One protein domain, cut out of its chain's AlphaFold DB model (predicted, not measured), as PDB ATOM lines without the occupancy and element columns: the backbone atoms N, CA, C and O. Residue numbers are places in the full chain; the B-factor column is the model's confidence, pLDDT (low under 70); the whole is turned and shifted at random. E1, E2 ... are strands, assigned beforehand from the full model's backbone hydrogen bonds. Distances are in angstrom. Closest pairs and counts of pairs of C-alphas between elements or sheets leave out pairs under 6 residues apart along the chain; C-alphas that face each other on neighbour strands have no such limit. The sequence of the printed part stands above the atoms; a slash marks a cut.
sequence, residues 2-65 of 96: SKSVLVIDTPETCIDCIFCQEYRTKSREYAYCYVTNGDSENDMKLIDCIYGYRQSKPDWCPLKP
ATOM      1  N   SER A   2     -60.311  23.939   8.957       84.25
ATOM      2  CA  SER A   2     -60.260  24.113  10.409       84.25
ATOM      3  C   SER A   2     -58.868  24.596  10.818       84.25
ATOM      4  O   SER A   2     -57.887  24.321  10.127       84.25
ATOM      5  N   LYS A   3     -58.789  25.350  11.914       84.62
ATOM      6  CA  LYS A   3     -57.522  25.729  12.550       84.62
ATOM      7  C   LYS A   3     -57.279  24.799  13.737       84.62
ATOM      8  O   LYS A   3     -58.243  24.378  14.371       84.62
ATOM      9  N   SER A   4     -56.014  24.527  14.028       85.44
ATOM     10  CA  SER A   4     -55.576  23.768  15.202       85.44
ATOM     11  C   SER A   4     -54.575  24.599  15.997       85.44
ATOM     12  O   SER A   4     -53.877  25.435  15.423       85.44
ATOM     13  N   VAL A   5     -54.511  24.358  17.303       87.56
ATOM     14  CA  VAL A   5     -53.547  24.964  18.228       87.56
ATOM     15  C   VAL A   5     -52.858  23.832  18.987       87.56
ATOM     16  O   VAL A   5     -53.483  22.813  19.273       87.56
ATOM     17  N   LEU A   6     -51.568  24.002  19.267       89.75
ATOM     18  CA  LEU A   6     -50.776  23.114  20.110       89.75
ATOM     19  C   LEU A   6     -50.278  23.922  21.306       89.75
ATOM     20  O   LEU A   6     -49.673  24.975  21.109       89.75
ATOM     21  N   VAL A   7     -50.490  23.397  22.511       91.62
ATOM     22  CA  VAL A   7     -49.992  23.976  23.760       91.62
ATOM     23  C   VAL A   7     -49.198  22.909  24.494       91.62
ATOM     24  O   VAL A   7     -49.687  21.798  24.685       91.62
ATOM     25  N   ILE A   8     -47.952  23.236  24.823       91.94
ATOM     26  CA  ILE A   8     -47.013  22.396  25.566       91.94
ATOM     27  C   ILE A   8     -46.101  23.302  26.389       91.94
ATOM     28  O   ILE A   8     -45.889  24.464  26.020       91.94
ATOM     29  N   ASP A   9     -45.484  22.747  27.427       92.00
ATOM     30  CA  ASP A   9     -44.379  23.410  28.112       92.00
ATOM     31  C   ASP A   9     -43.264  23.722  27.114       92.00
ATOM     32  O   ASP A   9     -42.792  22.852  26.374       92.00
ATOM     33  N   THR A  10     -42.856  24.991  27.060       90.81
ATOM     34  CA  THR A  10     -41.790  25.403  26.148       90.81
ATOM     35  C   THR A  10     -40.441  24.984  26.736       90.81
ATOM     36  O   THR A  10     -40.063  25.499  27.787       90.81
ATOM     37  N   PRO A  11     -39.680  24.105  26.064       92.19
ATOM     38  CA  PRO A  11     -38.366  23.686  26.534       92.19
ATOM     39  C   PRO A  11     -37.371  24.851  26.474       92.19
ATOM     40  O   PRO A  11     -37.429  25.687  25.565       92.19
ATOM     41  N   GLU A  12     -36.433  24.883  27.424       88.19
ATOM     42  CA  GLU A  12     -35.404  25.930  27.515       88.19
ATOM     43  C   GLU A  12     -34.463  25.919  26.304       88.19
ATOM     44  O   GLU A  12     -34.043  26.968  25.809       88.19
ATOM     45  N   THR A  13     -34.158  24.726  25.793       91.06
ATOM     46  CA  THR A  13     -33.271  24.526  24.649       91.06
ATOM     47  C   THR A  13     -33.930  23.657  23.584       91.06
ATOM     48  O   THR A  13     -34.924  22.967  23.824       91.06
ATOM     49  N   CYS A  14     -33.382  23.670  22.368       92.69
ATOM     50  CA  CYS A  14     -33.912  22.815  21.316       92.69
ATOM     51  C   CYS A  14     -33.594  21.334  21.547       92.69
ATOM     52  O   CYS A  14     -34.378  20.519  21.091       92.69
ATOM     53  N   ILE A  15     -32.513  20.955  22.240       91.75
ATOM     54  CA  ILE A  15     -32.207  19.526  22.463       91.75
ATOM     55  C   ILE A  15     -33.263  18.821  23.330       91.75
ATOM     56  O   ILE A  15     -33.538  17.648  23.106       91.75
ATOM     57  N   ASP A  16     -33.915  19.552  24.234       91.81
ATOM     58  CA  ASP A  16     -34.995  19.024  25.080       91.81
ATOM     59  C   ASP A  16     -36.373  19.091  24.400       91.81
ATOM     60  O   ASP A  16     -37.377  18.608  24.924       91.81
ATOM     61  N   CYS A  17     -36.448  19.708  23.219       93.94
ATOM     62  CA  CYS A  17     -37.694  19.858  22.494       93.94
ATOM     63  C   CYS A  17     -38.044  18.579  21.752       93.94
ATOM     64  O   CYS A  17     -37.265  18.114  20.920       93.94
ATOM     65  N   ILE A  18     -39.277  18.093  21.944       93.00
ATOM     66  CA  ILE A  18     -39.802  16.958  21.180       93.00
ATOM     67  C   ILE A  18     -39.616  17.188  19.679       93.00
ATOM     68  O   ILE A  18     -39.279  16.246  18.972       93.00
ATOM     69  N   PHE A  19     -39.726  18.447  19.223       93.06
ATOM     70  CA  PHE A  19     -39.623  18.877  17.828       93.06
ATOM     71  C   PHE A  19     -38.220  18.913  17.223       93.06
ATOM     72  O   PHE A  19     -38.071  19.288  16.059       93.06
ATOM     73  N   CYS A  20     -37.196  18.545  17.986       93.31
ATOM     74  CA  CYS A  20     -35.809  18.573  17.555       93.31
ATOM     75  C   CYS A  20     -35.342  17.196  17.090       93.31
ATOM     76  O   CYS A  20     -35.482  16.199  17.794       93.31
ATOM     77  N   GLN A  21     -34.736  17.156  15.908       92.38
ATOM     78  CA  GLN A  21     -34.089  15.968  15.377       92.38
ATOM     79  C   GLN A  21     -32.597  16.232  15.204       92.38
ATOM     80  O   GLN A  21     -32.186  17.009  14.338       92.38
ATOM     81  N   GLU A  22     -31.787  15.556  16.011       92.25
ATOM     82  CA  GLU A  22     -30.332  15.582  15.896       92.25
ATOM     83  C   GLU A  22     -29.852  14.648  14.779       92.25
ATOM     84  O   GLU A  22     -30.341  13.527  14.606       92.25
ATOM     85  N   TYR A  23     -28.829  15.098  14.061       89.44
ATOM     86  CA  TYR A  23     -28.092  14.322  13.079       89.44
ATOM     87  C   TYR A  23     -26.600  14.465  13.339       89.44
ATOM     88  O   TYR A  23     -26.076  15.557  13.582       89.44
ATOM     89  N   ARG A  24     -25.894  13.338  13.261       87.12
ATOM     90  CA  ARG A  24     -24.453  13.278  13.493       87.12
ATOM     91  C   ARG A  24     -23.771  12.664  12.283       87.12
ATOM     92  O   ARG A  24     -24.079  11.550  11.869       87.12
ATOM     93  N   THR A  25     -22.818  13.398  11.735       83.31
ATOM     94  CA  THR A  25     -21.862  12.906  10.741       83.31
ATOM     95  C   THR A  25     -20.486  12.801  11.392       83.31
ATOM     96  O   THR A  25     -20.273  13.305  12.493       83.31
ATOM     97  N   LYS A  26     -19.513  12.173  10.719       84.56
ATOM     98  CA  LYS A  26     -18.149  12.024  11.264       84.56
ATOM     99  C   LYS A  26     -17.466  13.360  11.603       84.56
ATOM    100  O   LYS A  26     -16.532  13.358  12.394       84.56
ATOM    101  N   SER A  27     -17.890  14.465  10.988       80.62
ATOM    102  CA  SER A  27     -17.248  15.781  11.114       80.62
ATOM    103  C   SER A  27     -18.157  16.887  11.650       80.62
ATOM    104  O   SER A  27     -17.652  17.953  11.997       80.62
ATOM    105  N   ARG A  28     -19.480  16.683  11.685       78.44
ATOM    106  CA  ARG A  28     -20.456  17.720  12.041       78.44
ATOM    107  C   ARG A  28     -21.676  17.144  12.740       78.44
ATOM    108  O   ARG A  28     -22.166  16.080  12.365       78.44
ATOM    109  N   GLU A  29     -22.197  17.915  13.681       85.94
ATOM    110  CA  GLU A  29     -23.473  17.677  14.347       85.94
ATOM    111  C   GLU A  29     -24.386  18.858  14.047       85.94
ATOM    112  O   GLU A  29     -23.967  20.010  14.150       85.94
ATOM    113  N   TYR A  30     -25.616  18.573  13.649       88.88
ATOM    114  CA  TYR A  30     -26.620  19.585  13.351       88.88
ATOM    115  C   TYR A  30     -27.992  19.070  13.769       88.88
ATOM    116  O   TYR A  30     -28.201  17.862  13.877       88.88
ATOM    117  N   ALA A  31     -28.917  19.988  14.020       92.94
ATOM    118  CA  ALA A  31     -30.274  19.659  14.416       92.94
ATOM    119  C   ALA A  31     -31.282  20.380  13.528       92.94
ATOM    120  O   ALA A  31     -31.018  21.478  13.037       92.94
ATOM    121  N   TYR A  32     -32.440  19.763  13.336       92.75
ATOM    122  CA  TYR A  32     -33.550  20.334  12.584       92.75
ATOM    123  C   TYR A  32     -34.820  20.347  13.427       92.75
ATOM    124  O   TYR A  32     -35.046  19.446  14.232       92.75
ATOM    125  N   CYS A  33     -35.664  21.353  13.210       92.56
ATOM    126  CA  CYS A  33     -37.021  21.398  13.728       92.56
ATOM    127  C   CYS A  33     -37.986  20.882  12.661       92.56
ATOM    128  O   CYS A  33     -37.964  21.379  11.535       92.56
ATOM    129  N   TYR A  34     -38.828  19.908  12.998       90.06
ATOM    130  CA  TYR A  34     -39.820  19.358  12.065       90.06
ATOM    131  C   TYR A  34     -41.176  20.080  12.103       90.06
ATOM    132  O   TYR A  34     -42.070  19.772  11.322       90.06
ATOM    133  N   VAL A  35     -41.328  21.074  12.981       88.25
ATOM    134  CA  VAL A  35     -42.430  22.037  12.909       88.25
ATOM    135  C   VAL A  35     -41.920  23.245  12.134       88.25
ATOM    136  O   VAL A  35     -41.122  24.038  12.636       88.25
ATOM    137  N   THR A  36     -42.352  23.362  10.886       79.62
ATOM    138  CA  THR A  36     -41.987  24.476  10.007       79.62
ATOM    139  C   THR A  36     -43.239  25.263   9.649       79.62
ATOM    140  O   THR A  36     -44.346  24.726   9.648       79.62
ATOM    141  N   ASN A  37     -43.082  26.549   9.334       68.81
ATOM    142  CA  ASN A  37     -44.205  27.380   8.897       68.81
ATOM    143  C   ASN A  37     -44.467  27.219   7.385       68.81
ATOM    144  O   ASN A  37     -45.018  28.121   6.756       68.81
ATOM    145  N   GLY A  38     -44.038  26.097   6.788       69.12
ATOM    146  CA  GLY A  38     -44.067  25.876   5.339       69.12
ATOM    147  C   GLY A  38     -43.086  26.760   4.561       69.12
ATOM    148  O   GLY A  38     -43.224  26.915   3.352       69.12
ATOM    149  N   ASP A  39     -42.116  27.365   5.249       70.50
ATOM    150  CA  ASP A  39     -41.086  28.245   4.689       70.50
ATOM    151  C   ASP A  39     -39.780  27.507   4.352       70.50
ATOM    152  O   ASP A  39     -38.825  28.114   3.866       70.50
ATOM    153  N   SER A  40     -39.722  26.203   4.615       67.88
ATOM    154  CA  SER A  40     -38.577  25.346   4.331       67.88
ATOM    155  C   SER A  40     -38.825  24.486   3.091       67.88
ATOM    156  O   SER A  40     -39.891  23.902   2.930       67.88
ATOM    157  N   GLU A  41     -37.813  24.371   2.225       69.31
ATOM    158  CA  GLU A  41     -37.862  23.496   1.037       69.31
ATOM    159  C   GLU A  41     -37.972  22.006   1.395       69.31
ATOM    160  O   GLU A  41     -38.457  21.204   0.605       69.31
ATOM    161  N   ASN A  42     -37.518  21.647   2.596       64.19
ATOM    162  CA  ASN A  42     -37.656  20.320   3.183       64.19
ATOM    163  C   ASN A  42     -38.688  20.405   4.314       64.19
ATOM    164  O   ASN A  42     -38.804  21.463   4.926       64.19
ATOM    165  N   ASP A  43     -39.365  19.316   4.682       79.00
ATOM    166  CA  ASP A  43     -40.335  19.269   5.802       79.00
ATOM    167  C   ASP A  43     -39.713  19.546   7.198       79.00
ATOM    168  O   ASP A  43     -40.292  19.247   8.240       79.00
ATOM    169  N   MET A  44     -38.489  20.082   7.239       88.94
ATOM    170  CA  MET A  44     -37.725  20.406   8.431       88.94
ATOM    171  C   MET A  44     -36.870  21.659   8.203       88.94
ATOM    172  O   MET A  44     -36.343  21.890   7.111       88.94
ATOM    173  N   LYS A  45     -36.662  22.445   9.261       91.12
ATOM    174  CA  LYS A  45     -35.875  23.684   9.243       91.12
ATOM    175  C   LYS A  45     -34.624  23.557  10.111       91.12
ATOM    176  O   LYS A  45     -34.710  23.113  11.252       91.12
ATOM    177  N   LEU A  46     -33.459  23.919   9.566       90.50
ATOM    178  CA  LEU A  46     -32.172  23.816  10.268       90.50
ATOM    179  C   LEU A  46     -32.162  24.724  11.500       90.50
ATOM    180  O   LEU A  46     -32.421  25.919  11.377       90.50
ATOM    181  N   ILE A  47     -31.816  24.169  12.661       91.75
ATOM    182  CA  ILE A  47     -31.646  24.912  13.910       91.75
ATOM    183  C   ILE A  47     -30.252  25.532  13.926       91.75
ATOM    184  O   ILE A  47     -29.283  24.924  14.379       91.75
ATOM    185  N   ASP A  48     -30.176  26.759  13.418       86.25
ATOM    186  CA  ASP A  48     -28.982  27.597  13.456       86.25
ATOM    187  C   ASP A  48     -29.184  28.738  14.462       86.25
ATOM    188  O   ASP A  48     -30.141  29.510  14.367       86.25
ATOM    189  N   CYS A  49     -28.335  28.784  15.484       83.75
ATOM    190  CA  CYS A  49     -28.442  29.713  16.606       83.75
ATOM    191  C   CYS A  49     -27.053  30.007  17.185       83.75
ATOM    192  O   CYS A  49     -26.149  29.175  17.108       83.75
ATOM    193  N   ILE A  50     -26.891  31.202  17.767       79.31
ATOM    194  CA  ILE A  50     -25.586  31.803  18.110       79.31
ATOM    195  C   ILE A  50     -24.722  30.890  18.996       79.31
ATOM    196  O   ILE A  50     -23.509  30.827  18.804       79.31
ATOM    197  N   TYR A  51     -25.337  30.158  19.931       83.62
ATOM    198  CA  TYR A  51     -24.649  29.247  20.857       83.62
ATOM    199  C   TYR A  51     -24.905  27.761  20.545       83.62
ATOM    200  O   TYR A  51     -24.525  26.873  21.307       83.62
ATOM    201  N   GLY A  52     -25.542  27.474  19.407       86.06
ATOM    202  CA  GLY A  52     -25.969  26.135  19.013       86.06
ATOM    203  C   GLY A  52     -27.241  25.661  19.726       86.06
ATOM    204  O   GLY A  52     -27.629  26.161  20.784       86.06
ATOM    205  N   TYR A  53     -27.892  24.653  19.137       87.44
ATOM    206  CA  TYR A  53     -29.230  24.175  19.530       87.44
ATOM    207  C   TYR A  53     -29.295  23.548  20.932       87.44
ATOM    208  O   TYR A  53     -30.376  23.331  21.474       87.44
ATOM    209  N   ARG A  54     -28.133  23.248  21.520       90.12
ATOM    210  CA  ARG A  54     -27.998  22.706  22.880       90.12
ATOM    211  C   ARG A  54     -27.997  23.775  23.965       90.12
ATOM    212  O   ARG A  54     -28.112  23.439  25.132       90.12
ATOM    213  N   GLN A  55     -27.781  25.034  23.593       89.62
ATOM    214  CA  GLN A  55     -27.618  26.148  24.535       89.62
ATOM    215  C   GLN A  55     -28.507  27.341  24.192       89.62
ATOM    216  O   GLN A  55     -28.572  28.303  24.948       89.62
ATOM    217  N   SER A  56     -29.159  27.319  23.029       87.81
ATOM    218  CA  SER A  56     -29.997  28.418  22.570       87.81
ATOM    219  C   SER A  56     -31.143  27.926  21.694       87.81
ATOM    220  O   SER A  56     -31.120  26.816  21.155       87.81
ATOM    221  N   LYS A  57     -32.150  28.790  21.568       88.88
ATOM    222  CA  LYS A  57     -33.323  28.636  20.710       88.88
ATOM    223  C   LYS A  57     -33.251  29.690  19.598       88.88
ATOM    224  O   LYS A  57     -32.850  30.819  19.876       88.88
ATOM    225  N   PRO A  58     -33.622  29.365  18.350       90.19
ATOM    226  CA  PRO A  58     -33.658  30.353  17.281       90.19
ATOM    227  C   PRO A  58     -34.875  31.283  17.405       90.19
ATOM    228  O   PRO A  58     -35.967  30.837  17.765       90.19
ATOM    229  N   ASP A  59     -34.730  32.542  16.988       89.06
ATOM    230  CA  ASP A  59     -35.811  33.548  17.014       89.06
ATOM    231  C   ASP A  59     -37.046  33.126  16.203       89.06
ATOM    232  O   ASP A  59     -38.198  33.432  16.538       89.06
ATOM    233  N   TRP A  60     -36.817  32.368  15.128       89.00
ATOM    234  CA  TRP A  60     -37.876  31.876  14.252       89.00
ATOM    235  C   TRP A  60     -38.653  30.690  14.828       89.00
ATOM    236  O   TRP A  60     -39.614  30.269  14.191       89.00
ATOM    237  N   CYS A  61     -38.272  30.142  15.987       90.50
ATOM    238  CA  CYS A  61     -38.900  28.942  16.533       90.50
ATOM    239  C   CYS A  61     -40.442  29.053  16.556       90.50
ATOM    240  O   CYS A  61     -40.967  30.093  16.982       90.50
ATOM    241  N   PRO A  62     -41.164  27.996  16.127       89.94
ATOM    242  CA  PRO A  62     -42.625  28.009  16.031       89.94
ATOM    243  C   PRO A  62     -43.330  28.023  17.391       89.94
ATOM    244  O   PRO A  62     -44.455  28.502  17.482       89.94
ATOM    245  N   LEU A  63     -42.678  27.535  18.453       91.38
ATOM    246  CA  LEU A  63     -43.213  27.592  19.811       91.38
ATOM    247  C   LEU A  63     -43.090  29.014  20.351       91.38
ATOM    248  O   LEU A  63     -42.011  29.426  20.804       91.38
ATOM    249  N   LYS A  64     -44.189  29.760  20.259       90.00
ATOM    250  CA  LYS A  64     -44.330  31.107  20.810       90.00
ATOM    251  C   LYS A  64     -44.963  31.038  22.201       90.00
ATOM    252  O   LYS A  64     -45.812  30.175  22.413       90.00
ATOM    253  N   PRO A  65     -44.549  31.918  23.130       90.50
ATOM    254  CA  PRO A  65     -45.239  32.031  24.404       90.50
ATOM    255  C   PRO A  65     -46.708  32.414  24.166       90.50
ATOM    256  O   PRO A  65     -47.015  33.043  23.142       90.50
TER     257      PRO A  65
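This is residues 2 to 65 of the 96 residues of an uncharacterized protein of uncultured Eubacterium sp (UniProt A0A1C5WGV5). Little of this domain is regular structure: one small hairpin of two strands, E1 and E2, is joined to long loops, and its turn and the first printed residues make opposite ends of an elongated outline. A short antiparallel pairing of residues 32 to 33 of E2 with residues 45 to 46 ties the long last stretch to the hairpin. The printed part has 64 residues, with no named helix and two antiparallel strands, E1 then E2; the class is all strand, though these hold only 10 residues. It is compact, with a radius of gyration of the C-alphas of 12.2 A and spans of 44 by 26 by 18 A.

E1, residues 20 to 24, begins at C-alpha 20 (-35.809, 18.573, 17.555) and is 13.2 A long. E2, residues 29 to 33, is 14.1 A long and ends at C-alpha 33 (-37.021, 21.398, 13.728).

E1 and E2 form a hairpin with a tight link, antiparallel at 156 degrees. C-alphas 22 and 31 face each other at 4.3 A. N 23 and O 30, 2.8 A apart, are within hydrogen-bond range.

The C-alphas farthest apart, of Ser 2 and Lys 26, are 43.8 A apart. The printed part has no cut. Residues 2 to 19 and 34 to 65 hold no named element. Mean pLDDT of the printed part is 86.8; residues 37 to 38 and 40 to 42 are under 70.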